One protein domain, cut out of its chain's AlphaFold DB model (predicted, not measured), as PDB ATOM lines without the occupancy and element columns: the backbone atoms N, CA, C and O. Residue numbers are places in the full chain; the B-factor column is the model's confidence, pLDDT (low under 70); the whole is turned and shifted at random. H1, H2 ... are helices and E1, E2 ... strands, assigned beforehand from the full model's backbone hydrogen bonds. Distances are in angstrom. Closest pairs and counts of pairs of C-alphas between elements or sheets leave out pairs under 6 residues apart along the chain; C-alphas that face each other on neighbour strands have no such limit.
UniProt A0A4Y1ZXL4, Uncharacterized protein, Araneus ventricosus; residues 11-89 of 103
ATOM      1  N   ASP A  11     322.481 350.950 139.133       93.88
ATOM      2  CA  ASP A  11     322.185 350.825 137.708       93.88
ATOM      3  C   ASP A  11     322.495 352.101 136.941       93.88
ATOM      4  O   ASP A  11     323.196 352.087 135.925       93.88
ATOM      5  N   VAL A  12     322.074 353.250 137.474       93.88
ATOM      6  CA  VAL A  12     322.383 354.553 136.868       93.88
ATOM      7  C   VAL A  12     323.895 354.788 136.818       93.88
ATOM      8  O   VAL A  12     324.401 355.327 135.829       93.88
ATOM      9  N   HIS A  13     324.634 354.385 137.856       95.44
ATOM     10  CA  HIS A  13     326.090 354.528 137.899       95.44
ATOM     11  C   HIS A  13     326.771 353.606 136.888       95.44
ATOM     12  O   HIS A  13     327.684 354.045 136.186       95.44
ATOM     13  N   ILE A  14     326.302 352.363 136.764       95.44
ATOM     14  CA  ILE A  14     326.795 351.381 135.795       95.44
ATOM     15  C   ILE A  14     326.599 351.908 134.367       95.44
ATOM     16  O   ILE A  14     327.560 351.975 133.596       95.44
ATOM     17  N   VAL A  15     325.388 352.361 134.028       95.38
ATOM     18  CA  VAL A  15     325.060 352.874 132.688       95.38
ATOM     19  C   VAL A  15     325.873 354.122 132.350       95.38
ATOM     20  O   VAL A  15     326.496 354.185 131.286       95.38
ATOM     21  N   LYS A  16     325.938 355.102 133.261       95.81
ATOM     22  CA  LYS A  16     326.742 356.318 133.052       95.81
ATOM     23  C   LYS A  16     328.220 355.992 132.870       95.81
ATOM     24  O   LYS A  16     328.834 356.495 131.930       95.81
ATOM     25  N   THR A  17     328.764 355.102 133.699       95.50
ATOM     26  CA  THR A  17     330.165 354.671 133.604       95.50
ATOM     27  C   THR A  17     330.452 354.021 132.251       95.50
ATOM     28  O   THR A  17     331.482 354.318 131.638       95.50
ATOM     29  N   GLY A  18     329.543 353.186 131.739       94.62
ATOM     30  CA  GLY A  18     329.663 352.584 130.408       94.62
ATOM     31  C   GLY A  18     329.730 353.633 129.291       94.62
ATOM     32  O   GLY A  18     330.669 353.637 128.489       94.62
ATOM     33  N   ILE A  19     328.791 354.584 129.292       95.69
ATOM     34  CA  ILE A  19     328.710 355.665 128.295       95.69
ATOM     35  C   ILE A  19     329.948 356.574 128.353       95.69
ATOM     36  O   ILE A  19     330.520 356.930 127.319       95.69
ATOM     37  N   GLU A  20     330.376 356.972 129.549       95.75
ATOM     38  CA  GLU A  20     331.553 357.825 129.745       95.75
ATOM     39  C   GLU A  20     332.841 357.116 129.327       95.75
ATOM     40  O   GLU A  20     333.686 357.711 128.649       95.75
ATOM     41  N   THR A  21     332.962 355.827 129.648       94.62
ATOM     42  CA  THR A  21     334.091 355.002 129.214       94.62
ATOM     43  C   THR A  21     334.147 354.948 127.695       94.62
ATOM     44  O   THR A  21     335.197 355.260 127.128       94.62
ATOM     45  N   TYR A  22     333.023 354.670 127.021       94.44
ATOM     46  CA  TYR A  22     332.957 354.694 125.557       94.44
ATOM     47  C   TYR A  22     333.412 356.048 125.009       94.44
ATOM     48  O   TYR A  22     334.252 356.112 124.109       94.44
ATOM     49  N   LYS A  23     332.908 357.156 125.570       94.69
ATOM     50  CA  LYS A  23     333.288 358.508 125.134       94.69
ATOM     51  C   LYS A  23     334.787 358.763 125.278       94.69
ATOM     52  O   LYS A  23     335.347 359.421 124.403       94.69
ATOM     53  N   LYS A  24     335.416 358.236 126.333       95.88
ATOM     54  CA  LYS A  24     336.842 358.401 126.628       95.88
ATOM     55  C   LYS A  24     337.739 357.564 125.719       95.88
ATOM     56  O   LYS A  24     338.731 358.081 125.219       95.88
ATOM     57  N   ILE A  25     337.417 356.285 125.521       95.06
ATOM     58  CA  ILE A  25     338.315 355.351 124.821       95.06
ATOM     59  C   ILE A  25     337.943 355.124 123.353       95.06
ATOM     60  O   ILE A  25     338.759 354.579 122.614       95.06
ATOM     61  N   LYS A  26     336.729 355.518 122.936       92.56
ATOM     62  CA  LYS A  26     336.176 355.342 121.579       92.56
ATOM     63  C   LYS A  26     336.273 353.898 121.066       92.56
ATOM     64  O   LYS A  26     336.547 353.653 119.895       92.56
ATOM     65  N   LYS A  27     336.067 352.937 121.967       91.00
ATOM     66  CA  LYS A  27     336.034 351.493 121.698       91.00
ATOM     67  C   LYS A  27     334.773 350.897 122.311       91.00
ATOM     68  O   LYS A  27     334.178 351.508 123.194       91.00
ATOM     69  N   ARG A  28     334.403 349.703 121.842       90.00
ATOM     70  CA  ARG A  28     333.271 348.919 122.354       90.00
ATOM     71  C   ARG A  28     333.365 348.777 123.877       90.00
ATOM     72  O   ARG A  28     334.415 348.390 124.391       90.00
ATOM     73  N   VAL A  29     332.273 349.107 124.561       93.00
ATOM     74  CA  VAL A  29     332.090 348.927 126.003       93.00
ATOM     75  C   VAL A  29     330.857 348.061 126.203       93.00
ATOM     76  O   VAL A  29     329.789 348.382 125.680       93.00
ATOM     77  N   ASP A  30     331.033 346.983 126.959       94.75
ATOM     78  CA  ASP A  30     329.957 346.074 127.326       94.75
ATOM     79  C   ASP A  30     329.583 346.339 128.792       94.75
ATOM     80  O   ASP A  30     330.441 346.338 129.678       94.75
ATOM     81  N   VAL A  31     328.302 346.593 129.042       95.62
ATOM     82  CA  VAL A  31     327.707 346.694 130.374       95.62
ATOM     83  C   VAL A  31     327.179 345.318 130.756       95.62
ATOM     84  O   VAL A  31     326.381 344.741 130.025       95.62
ATOM     85  N   ILE A  32     327.612 344.774 131.888       94.50
ATOM     86  CA  ILE A  32     327.165 343.458 132.356       94.50
ATOM     87  C   ILE A  32     326.138 343.670 133.462       94.50
ATOM     88  O   ILE A  32     326.405 344.398 134.416       94.50
ATOM     89  N   GLY A  33     324.971 343.046 133.333       92.44
ATOM     90  CA  GLY A  33     323.903 343.178 134.318       92.44
ATOM     91  C   GLY A  33     322.738 342.239 134.042       92.44
ATOM     92  O   GLY A  33     322.521 341.813 132.909       92.44
ATOM     93  N   GLN A  34     321.983 341.886 135.080       91.19
ATOM     94  CA  GLN A  34     320.774 341.072 134.929       91.19
ATOM     95  C   GLN A  34     319.488 341.892 134.988       91.19
ATOM     96  O   GLN A  34     318.477 341.408 134.476       91.19
ATOM     97  N   ASP A  35     319.532 343.081 135.574       90.75
ATOM     98  CA  ASP A  35     318.360 343.918 135.771       90.75
ATOM     99  C   ASP A  35     317.815 344.468 134.447       90.75
ATOM    100  O   ASP A  35     318.578 344.834 133.549       90.75
ATOM    101  N   VAL A  36     316.490 344.500 134.307       90.19
ATOM    102  CA  VAL A  36     315.838 345.147 133.164       90.19
ATOM    103  C   VAL A  36     315.978 346.670 133.242       90.19
ATOM    104  O   VAL A  36     316.036 347.323 132.196       90.19
ATOM    105  N   ASP A  37     316.137 347.221 134.443       92.38
ATOM    106  CA  ASP A  37     316.329 348.647 134.689       92.38
ATOM    107  C   ASP A  37     317.584 349.162 133.980       92.38
ATOM    108  O   ASP A  37     317.534 350.183 133.288       92.38
ATOM    109  N   ILE A  38     318.679 348.394 134.002       94.31
ATOM    110  CA  ILE A  38     319.906 348.694 133.243       94.31
ATOM    111  C   ILE A  38     319.612 348.821 131.742       94.31
ATOM    112  O   ILE A  38     320.128 349.726 131.079       94.31
ATOM    113  N   LEU A  39     318.774 347.941 131.186       92.94
ATOM    114  CA  LEU A  39     318.433 347.953 129.762       92.94
ATOM    115  C   LEU A  39     317.594 349.180 129.385       92.94
ATOM    116  O   LEU A  39     317.831 349.824 128.355       92.94
ATOM    117  N   VAL A  40     316.621 349.511 130.231       93.19
ATOM    118  CA  VAL A  40     315.754 350.683 130.074       93.19
ATOM    119  C   VAL A  40     316.579 351.966 130.190       93.19
ATOM    120  O   VAL A  40     316.478 352.847 129.332       93.19
ATOM    121  N   LEU A  41     317.461 352.048 131.187       94.69
ATOM    122  CA  LEU A  41     318.372 353.171 131.394       94.69
ATOM    123  C   LEU A  41     319.359 353.327 130.234       94.69
ATOM    124  O   LEU A  41     319.560 354.446 129.767       94.69
ATOM    125  N   LEU A  42     319.930 352.239 129.706       94.69
ATOM    126  CA  LEU A  42     320.762 352.287 128.498       94.69
ATOM    127  C   LEU A  42     319.989 352.861 127.314       94.69
ATOM    128  O   LEU A  42     320.502 353.726 126.603       94.69
ATOM    129  N   THR A  43     318.752 352.413 127.120       93.19
ATOM    130  CA  THR A  43     317.902 352.878 126.022       93.19
ATOM    131  C   THR A  43     317.560 354.363 126.166       93.19
ATOM    132  O   THR A  43     317.578 355.089 125.173       93.19
ATOM    133  N   ALA A  44     317.316 354.839 127.389       93.44
ATOM    134  CA  ALA A  44     316.968 356.231 127.662       93.44
ATOM    135  C   ALA A  44     318.170 357.193 127.639       93.44
ATOM    136  O   ALA A  44     318.047 358.320 127.161       93.44
ATOM    137  N   LEU A  45     319.320 356.775 128.180       94.56
ATOM    138  CA  LEU A  45     320.449 357.666 128.476       94.56
ATOM    139  C   LEU A  45     321.565 357.623 127.431       94.56
ATOM    140  O   LEU A  45     322.354 358.569 127.346       94.56
ATOM    141  N   THR A  46     321.667 356.549 126.647       94.00
ATOM    142  CA  THR A  46     322.727 356.436 125.639       94.00
ATOM    143  C   THR A  46     322.435 357.384 124.472       94.00
ATOM    144  O   THR A  46     321.350 357.320 123.895       94.00
ATOM    145  N   PRO A  47     323.367 358.273 124.089       92.75
ATOM    146  CA  PRO A  47     323.226 359.055 122.865       92.75
ATOM    147  C   PRO A  47     323.083 358.150 121.634       92.75
ATOM    148  O   PRO A  47     323.716 357.105 121.567       92.75
ATOM    149  N   ASP A  48     322.311 358.575 120.641       90.06
ATOM    150  CA  ASP A  48     322.005 357.805 119.422       90.06
ATOM    151  C   ASP A  48     323.234 357.405 118.581       90.06
ATOM    152  O   ASP A  48     323.240 356.352 117.942       90.06
ATOM    153  N   TYR A  49     324.295 358.212 118.615       89.62
ATOM    154  CA  TYR A  49     325.575 357.930 117.958       89.62
ATOM    155  C   TYR A  49     326.481 356.956 118.737       89.62
ATOM    156  O   TYR A  49     327.590 356.650 118.286       89.62
ATOM    157  N   ILE A  50     326.066 356.510 119.927       91.56
ATOM    158  CA  ILE A  50     326.793 355.550 120.760       91.56
ATOM    159  C   ILE A  50     326.029 354.228 120.763       91.56
ATOM    160  O   ILE A  50     324.850 354.177 121.103       91.56
ATOM    161  N   ASP A  51     326.730 353.140 120.452       90.81
ATOM    162  CA  ASP A  51     326.218 351.791 120.676       90.81
ATOM    163  C   ASP A  51     326.925 351.173 121.883       90.81
ATOM    164  O   ASP A  51     328.123 350.882 121.847       90.81
ATOM    165  N   THR A  52     326.180 351.032 122.977       91.69
ATOM    166  CA  THR A  52     326.613 350.318 124.180       91.69
ATOM    167  C   THR A  52     325.859 349.001 124.233       91.69
ATOM    168  O   THR A  52     324.641 348.965 124.043       91.69
ATOM    169  N   LEU A  53     326.577 347.910 124.486       94.00
ATOM    170  CA  LEU A  53     325.976 346.586 124.547       94.00
ATOM    171  C   LEU A  53     325.763 346.181 125.995       94.00
ATOM    172  O   LEU A  53     326.675 346.285 126.808       94.00
ATOM    173  N   MET A  54     324.580 345.673 126.305       95.50
ATOM    174  CA  MET A  54     324.320 345.003 127.567       95.50
ATOM    175  C   MET A  54     324.502 343.497 127.400       95.50
ATOM    176  O   MET A  54     323.832 342.892 126.563       95.50
ATOM    177  N   LEU A  55     325.365 342.889 128.208       96.25
ATOM    178  CA  LEU A  55     325.437 341.446 128.400       96.25
ATOM    179  C   LEU A  55     324.569 341.065 129.599       96.25
ATOM    180  O   LEU A  55     324.909 341.348 130.749       96.25
ATOM    181  N   LYS A  56     323.465 340.382 129.314       94.81
ATOM    182  CA  LYS A  56     322.649 339.708 130.314       94.81
ATOM    183  C   LYS A  56     323.090 338.261 130.432       94.81
ATOM    184  O   LYS A  56     322.811 337.450 129.546       94.81
ATOM    185  N   GLU A  57     323.744 337.949 131.540       93.94
ATOM    186  CA  GLU A  57     324.158 336.587 131.863       93.94
ATOM    187  C   GLU A  57     322.935 335.676 132.031       93.94
ATOM    188  O   GLU A  57     321.937 336.023 132.677       93.94
ATOM    189  N   GLY A  58     323.008 334.501 131.415       91.25
ATOM    190  CA  GLY A  58     322.025 333.448 131.564       91.25
ATOM    191  C   GLY A  58     322.105 332.782 132.939       91.25
ATOM    192  O   GLY A  58     323.124 332.814 133.625       91.25
ATOM    193  N   LYS A  59     321.008 332.141 133.359       89.81
ATOM    194  CA  LYS A  59     320.973 331.286 134.555       89.81
ATOM    195  C   LYS A  59     320.629 329.850 134.170       89.81
ATOM    196  O   LYS A  59     319.664 329.602 133.443       89.81
ATOM    197  N   GLY A  60     321.393 328.889 134.688       91.25
ATOM    198  CA  GLY A  60     321.168 327.461 134.461       91.25
ATOM    199  C   GLY A  60     321.291 327.074 132.985       91.25
ATOM    200  O   GLY A  60     322.372 327.131 132.414       91.25
ATOM    201  N   LYS A  61     320.177 326.657 132.367       93.38
ATOM    202  CA  LYS A  61     320.128 326.265 130.944       93.38
ATOM    203  C   LYS A  61     319.862 327.439 129.991       93.38
ATOM    204  O   LYS A  61     319.831 327.243 128.777       93.38
ATOM    205  N   VAL A  62     319.620 328.639 130.520       92.62
ATOM    206  CA  VAL A  62     319.409 329.844 129.710       92.62
ATOM    207  C   VAL A  62     320.766 330.362 129.247       92.62
ATOM    208  O   VAL A  62     321.673 330.500 130.060       92.62
ATOM    209  N   LYS A  63     320.901 330.641 127.948       95.12
ATOM    210  CA  LYS A  63     322.105 331.254 127.374       95.12
ATOM    211  C   LYS A  63     322.157 332.748 127.668       95.12
ATOM    212  O   LYS A  63     321.110 333.390 127.786       95.12
ATOM    213  N   ASP A  64     323.369 333.282 127.674       95.25
ATOM    214  CA  ASP A  64     323.616 334.718 127.711       95.25
ATOM    215  C   ASP A  64     322.938 335.432 126.539       95.25
ATOM    216  O   ASP A  64     322.772 334.877 125.445       95.25
ATOM    217  N   ARG A  65     322.540 336.681 126.773       95.25
ATOM    218  CA  ARG A  65     321.910 337.539 125.769       95.25
ATOM    219  C   ARG A  65     322.634 338.867 125.689       95.25
ATOM    220  O   ARG A  65     322.958 339.462 126.712       95.25
ATOM    221  N   PHE A  66     322.824 339.341 124.466       94.94
ATOM    222  CA  PHE A  66     323.323 340.679 124.204       94.94
ATOM    223  C   PHE A  66     322.186 341.571 123.728       94.94
ATOM    224  O   PHE A  66     321.387 341.163 122.884       94.94
ATOM    225  N   TYR A  67     322.152 342.795 124.238       94.38
ATOM    226  CA  TYR A  67     321.219 343.825 123.805       94.38
ATOM    227  C   TYR A  67     321.990 345.068 123.383       94.38
ATOM    228  O   TYR A  67     322.813 345.570 124.139       94.38
ATOM    229  N   SER A  68     321.729 345.564 122.176       93.12
ATOM    230  CA  SER A  68     322.321 346.806 121.676       93.12
ATOM    231  C   SER A  68     321.427 347.989 122.005       93.12
ATOM    232  O   SER A  68     320.232 347.963 121.697       93.12
ATOM    233  N   SER A  69     322.008 349.037 122.598       92.81
ATOM    234  CA  SER A  69     321.295 350.293 122.828       92.81
ATOM    235  C   SER A  69     320.838 350.901 121.506       92.81
ATOM    236  O   SER A  69     319.700 351.353 121.407       92.81
ATOM    237  N   ASN A  70     321.682 350.859 120.468       92.19
ATOM    238  CA  ASN A  70     321.331 351.382 119.154       92.19
ATOM    239  C   ASN A  70     320.164 350.600 118.530       92.19
ATOM    240  O   ASN A  70     319.197 351.209 118.075       92.19
ATOM    241  N   TYR A  71     320.202 349.266 118.566       92.75
ATOM    242  CA  TYR A  71     319.108 348.441 118.047       92.75
ATOM    243  C   TYR A  71     317.788 348.721 118.772       92.75
ATOM    244  O   TYR A  71     316.756 348.916 118.133       92.75
ATOM    245  N   LEU A  72     317.818 348.790 120.107       91.31
ATOM    246  CA  LEU A  72     316.623 349.052 120.907       91.31
ATOM    247  C   LEU A  72     316.044 350.432 120.626       91.31
ATOM    248  O   LEU A  72     314.846 350.536 120.380       91.31
ATOM    249  N   GLN A  73     316.879 351.469 120.581       92.38
ATOM    250  CA  GLN A  73     316.445 352.837 120.285       92.38
ATOM    251  C   GLN A  73     315.832 353.006 118.894       92.38
ATOM    252  O   GLN A  73     315.031 353.920 118.706       92.38
ATOM    253  N   ASN A  74     316.205 352.150 117.941       90.94
ATOM    254  CA  ASN A  74     315.680 352.145 116.575       90.94
ATOM    255  C   ASN A  74     314.578 351.094 116.356       90.94
ATOM    256  O   ASN A  74     314.132 350.893 115.228       90.94
ATOM    257  N   SER A  75     314.125 350.413 117.408       90.69
ATOM    258  CA  SER A  75     312.983 349.506 117.308       90.69
ATOM    259  C   SER A  75     311.674 350.294 117.213       90.69
ATOM    260  O   SER A  75     311.522 351.328 117.862       90.69
ATOM    261  N   ASN A  76     310.699 349.783 116.453       86.81
ATOM    262  CA  ASN A  76     309.396 350.441 116.281       86.81
ATOM    263  C   ASN A  76     308.730 350.779 117.627       86.81
ATOM    264  O   ASN A  76     308.186 351.864 117.786       86.81
ATOM    265  N   LEU A  77     308.846 349.878 118.612       79.94
ATOM    266  CA  LEU A  77     308.278 350.061 119.951       79.94
ATOM    267  C   LEU A  77     308.895 351.252 120.692       79.94
ATOM    268  O   LEU A  77     308.185 352.026 121.329       79.94
ATOM    269  N   VAL A  78     310.219 351.403 120.625       85.31
ATOM    270  CA  VAL A  78     310.934 352.448 121.367       85.31
ATOM    271  C   VAL A  78     310.911 353.774 120.623       85.31
ATOM    272  O   VAL A  78     310.868 354.808 121.276       85.31
ATOM    273  N   ILE A  79     310.903 353.788 119.288       86.38
ATOM    274  CA  ILE A  79     310.854 355.034 118.504       86.38
ATOM    275  C   ILE A  79     309.647 355.886 118.909       86.38
ATOM    276  O   ILE A  79     309.795 357.088 119.137       86.38
ATOM    277  N   GLU A  80     308.476 355.268 119.061       87.06
ATOM    278  CA  GLU A  80     307.246 355.970 119.441       87.06
ATOM    279  C   GLU A  80     307.285 356.494 120.882       87.06
ATOM    280  O   GLU A  80     306.711 357.541 121.183       87.06
ATOM    281  N   CYS A  81     308.002 355.806 121.775       87.00
ATOM    282  CA  CYS A  81     307.996 356.109 123.202       87.00
ATOM    283  C   CYS A  81     309.338 356.576 123.779       87.00
ATOM    284  O   CYS A  81     309.457 356.723 124.992       87.00
ATOM    285  N   LYS A  82     310.343 356.881 122.949       83.56
ATOM    286  CA  LYS A  82     311.732 357.137 123.380       83.56
ATOM    287  C   LYS A  82     311.844 358.191 124.482       83.56
ATOM    288  O   LYS A  82     312.624 358.034 125.413       83.56
ATOM    289  N   LYS A  83     311.041 359.258 124.392       86.06
ATOM    290  CA  LYS A  83     311.009 360.350 125.387       86.06
ATOM    291  C   LYS A  83     310.310 359.964 126.692       86.06
ATOM    292  O   LYS A  83     310.566 360.583 127.718       86.06
ATOM    293  N   SER A  84     309.444 358.960 126.641       91.06
ATOM    294  CA  SER A  84     308.585 358.524 127.741       91.06
ATOM    295  C   SER A  84     308.962 357.143 128.272       91.06
ATOM    296  O   SER A  84     308.279 356.650 129.157       91.06
ATOM    297  N   ILE A  85     310.028 356.509 127.774       91.50
ATOM    298  CA  ILE A  85     310.363 355.118 128.108       91.50
ATOM    299  C   ILE A  85     310.579 354.907 129.613       91.50
ATOM    300  O   ILE A  85     310.091 353.928 130.163       91.50
ATOM    301  N   LEU A  86     311.215 355.864 130.301       91.81
ATOM    302  CA  LEU A  86     311.381 355.828 131.760       91.81
ATOM    303  C   LEU A  86     310.042 355.950 132.492       91.81
ATOM    304  O   LEU A  86     309.820 355.283 133.497       91.81
ATOM    305  N   PHE A  87     309.144 356.792 131.977       89.94
ATOM    306  CA  PHE A  87     307.808 356.950 132.540       89.94
ATOM    307  C   PHE A  87     306.982 355.677 132.350       89.94
ATOM    308  O   PHE A  87     306.391 355.201 133.311       89.94
ATOM    309  N   ILE A  88     307.001 355.098 131.142       89.38
ATOM    310  CA  ILE A  88     306.333 353.832 130.817       89.38
ATOM    311  C   ILE A  88     306.835 352.717 131.729       89.38
ATOM    312  O   ILE A  88     306.020 352.026 132.323       89.38
ATOM    313  N   HIS A  89     308.155 352.590 131.888       88.31
ATOM    314  CA  HIS A  89     308.758 351.594 132.771       88.31
ATOM    315  C   HIS A  89     308.291 351.742 134.223       88.31
ATOM    316  O   HIS A  89     307.851 350.777 134.845       88.31
TER     317      HIS A  89
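Overview. This is residues 11 to 89 of the 103 residues of an uncharacterized protein of Araneus ventricosus (UniProt A0A4Y1ZXL4). A small three-stranded sheet has helix H2 packed over one face, along its strands, and no named helix over the other face; the long helix H1 slants past the edge strand E1. The E2 and E3 hairpin reaches out to a turn at Lys 61, and at the other end of the domain the short helices H3, H4 and H5 form a chain of turns that leads back to H2. The printed part has 79 residues with five named helices and three named strands, in the order H1 E1 H2 E2 E3 H3 H4 H5; the mixed sheet runs E1 E2 E3, and the class is mixed, helices and strands. It is compact, with a radius of gyration of the C-alphas of 12.4 A and spans of 35 by 30 by 20 A.

Arrangement. In the sheet, E1, residues 30 to 32, and E2, residues 53 to 56, are parallel at 25 degrees, with N 31 and O 53 2.8 A apart, within hydrogen-bond range. E2 and E3, residues 65 to 68, form an antiparallel hairpin at 157 degrees, with N 54 and O 67 at 2.8 A. H2, residues 36 to 45, is on the sheet at a height of 9.8 A, over E2 and only just not over E3, on which 2 of its 10 C-alphas fall; on the local plane it runs along E2 at 0 degrees. E1, H2 and E2 make a strand-helix-strand unit, two parallel neighbour strands with a helix between them in the chain, and its crossover is right-handed. H2 is the hub, touching three helices. H1, residues 11 to 25, touches it with residues 11 to 16 alone, at a steep tilt of 47 degrees, the same way; the closest C-alphas, of Asp 11 and Ile 38, are 5.4 A apart. H1 only grazes the sheet, with residues 14 to 22. H3, residues 69 to 73, touches H2, C-alphas 69 and 43 being closest at 5.3 A. H5, residues 85 to 89, touches H2 at C-alphas 85 and 44, 6.7 A. H4, residues 76 to 81, is close to but not clearly touching H3, at C-alphas 79 and 73, 6.3 A. In H1, H2, H3 and H5 every O i to N i+4 pair is within hydrogen-bond range; in H4 0 of 2 are, and 1 of 3 O i to N i+3 pairs.

Along the chain. H1 begins at C-alpha 11 (322.185, 350.825, 137.708) and is 21.1 A long. H2 is 14.1 A, E3 10.1 A, E2 9.6 A, H4 9.1 A, E1 6.3 A, H5 6.1 A and H3 6.0 A. E2 begins at C-alpha 53 (325.976, 346.586, 124.547), and H5 ends at C-alpha 89 (308.758, 351.594, 132.771).

Size, cuts and confidence. The C-alphas farthest apart, of Lys 24 and Lys 61, are 36.5 A apart. The printed part has no cut and no long link. Its mean pLDDT is 92.3, and no printed residue is under 70.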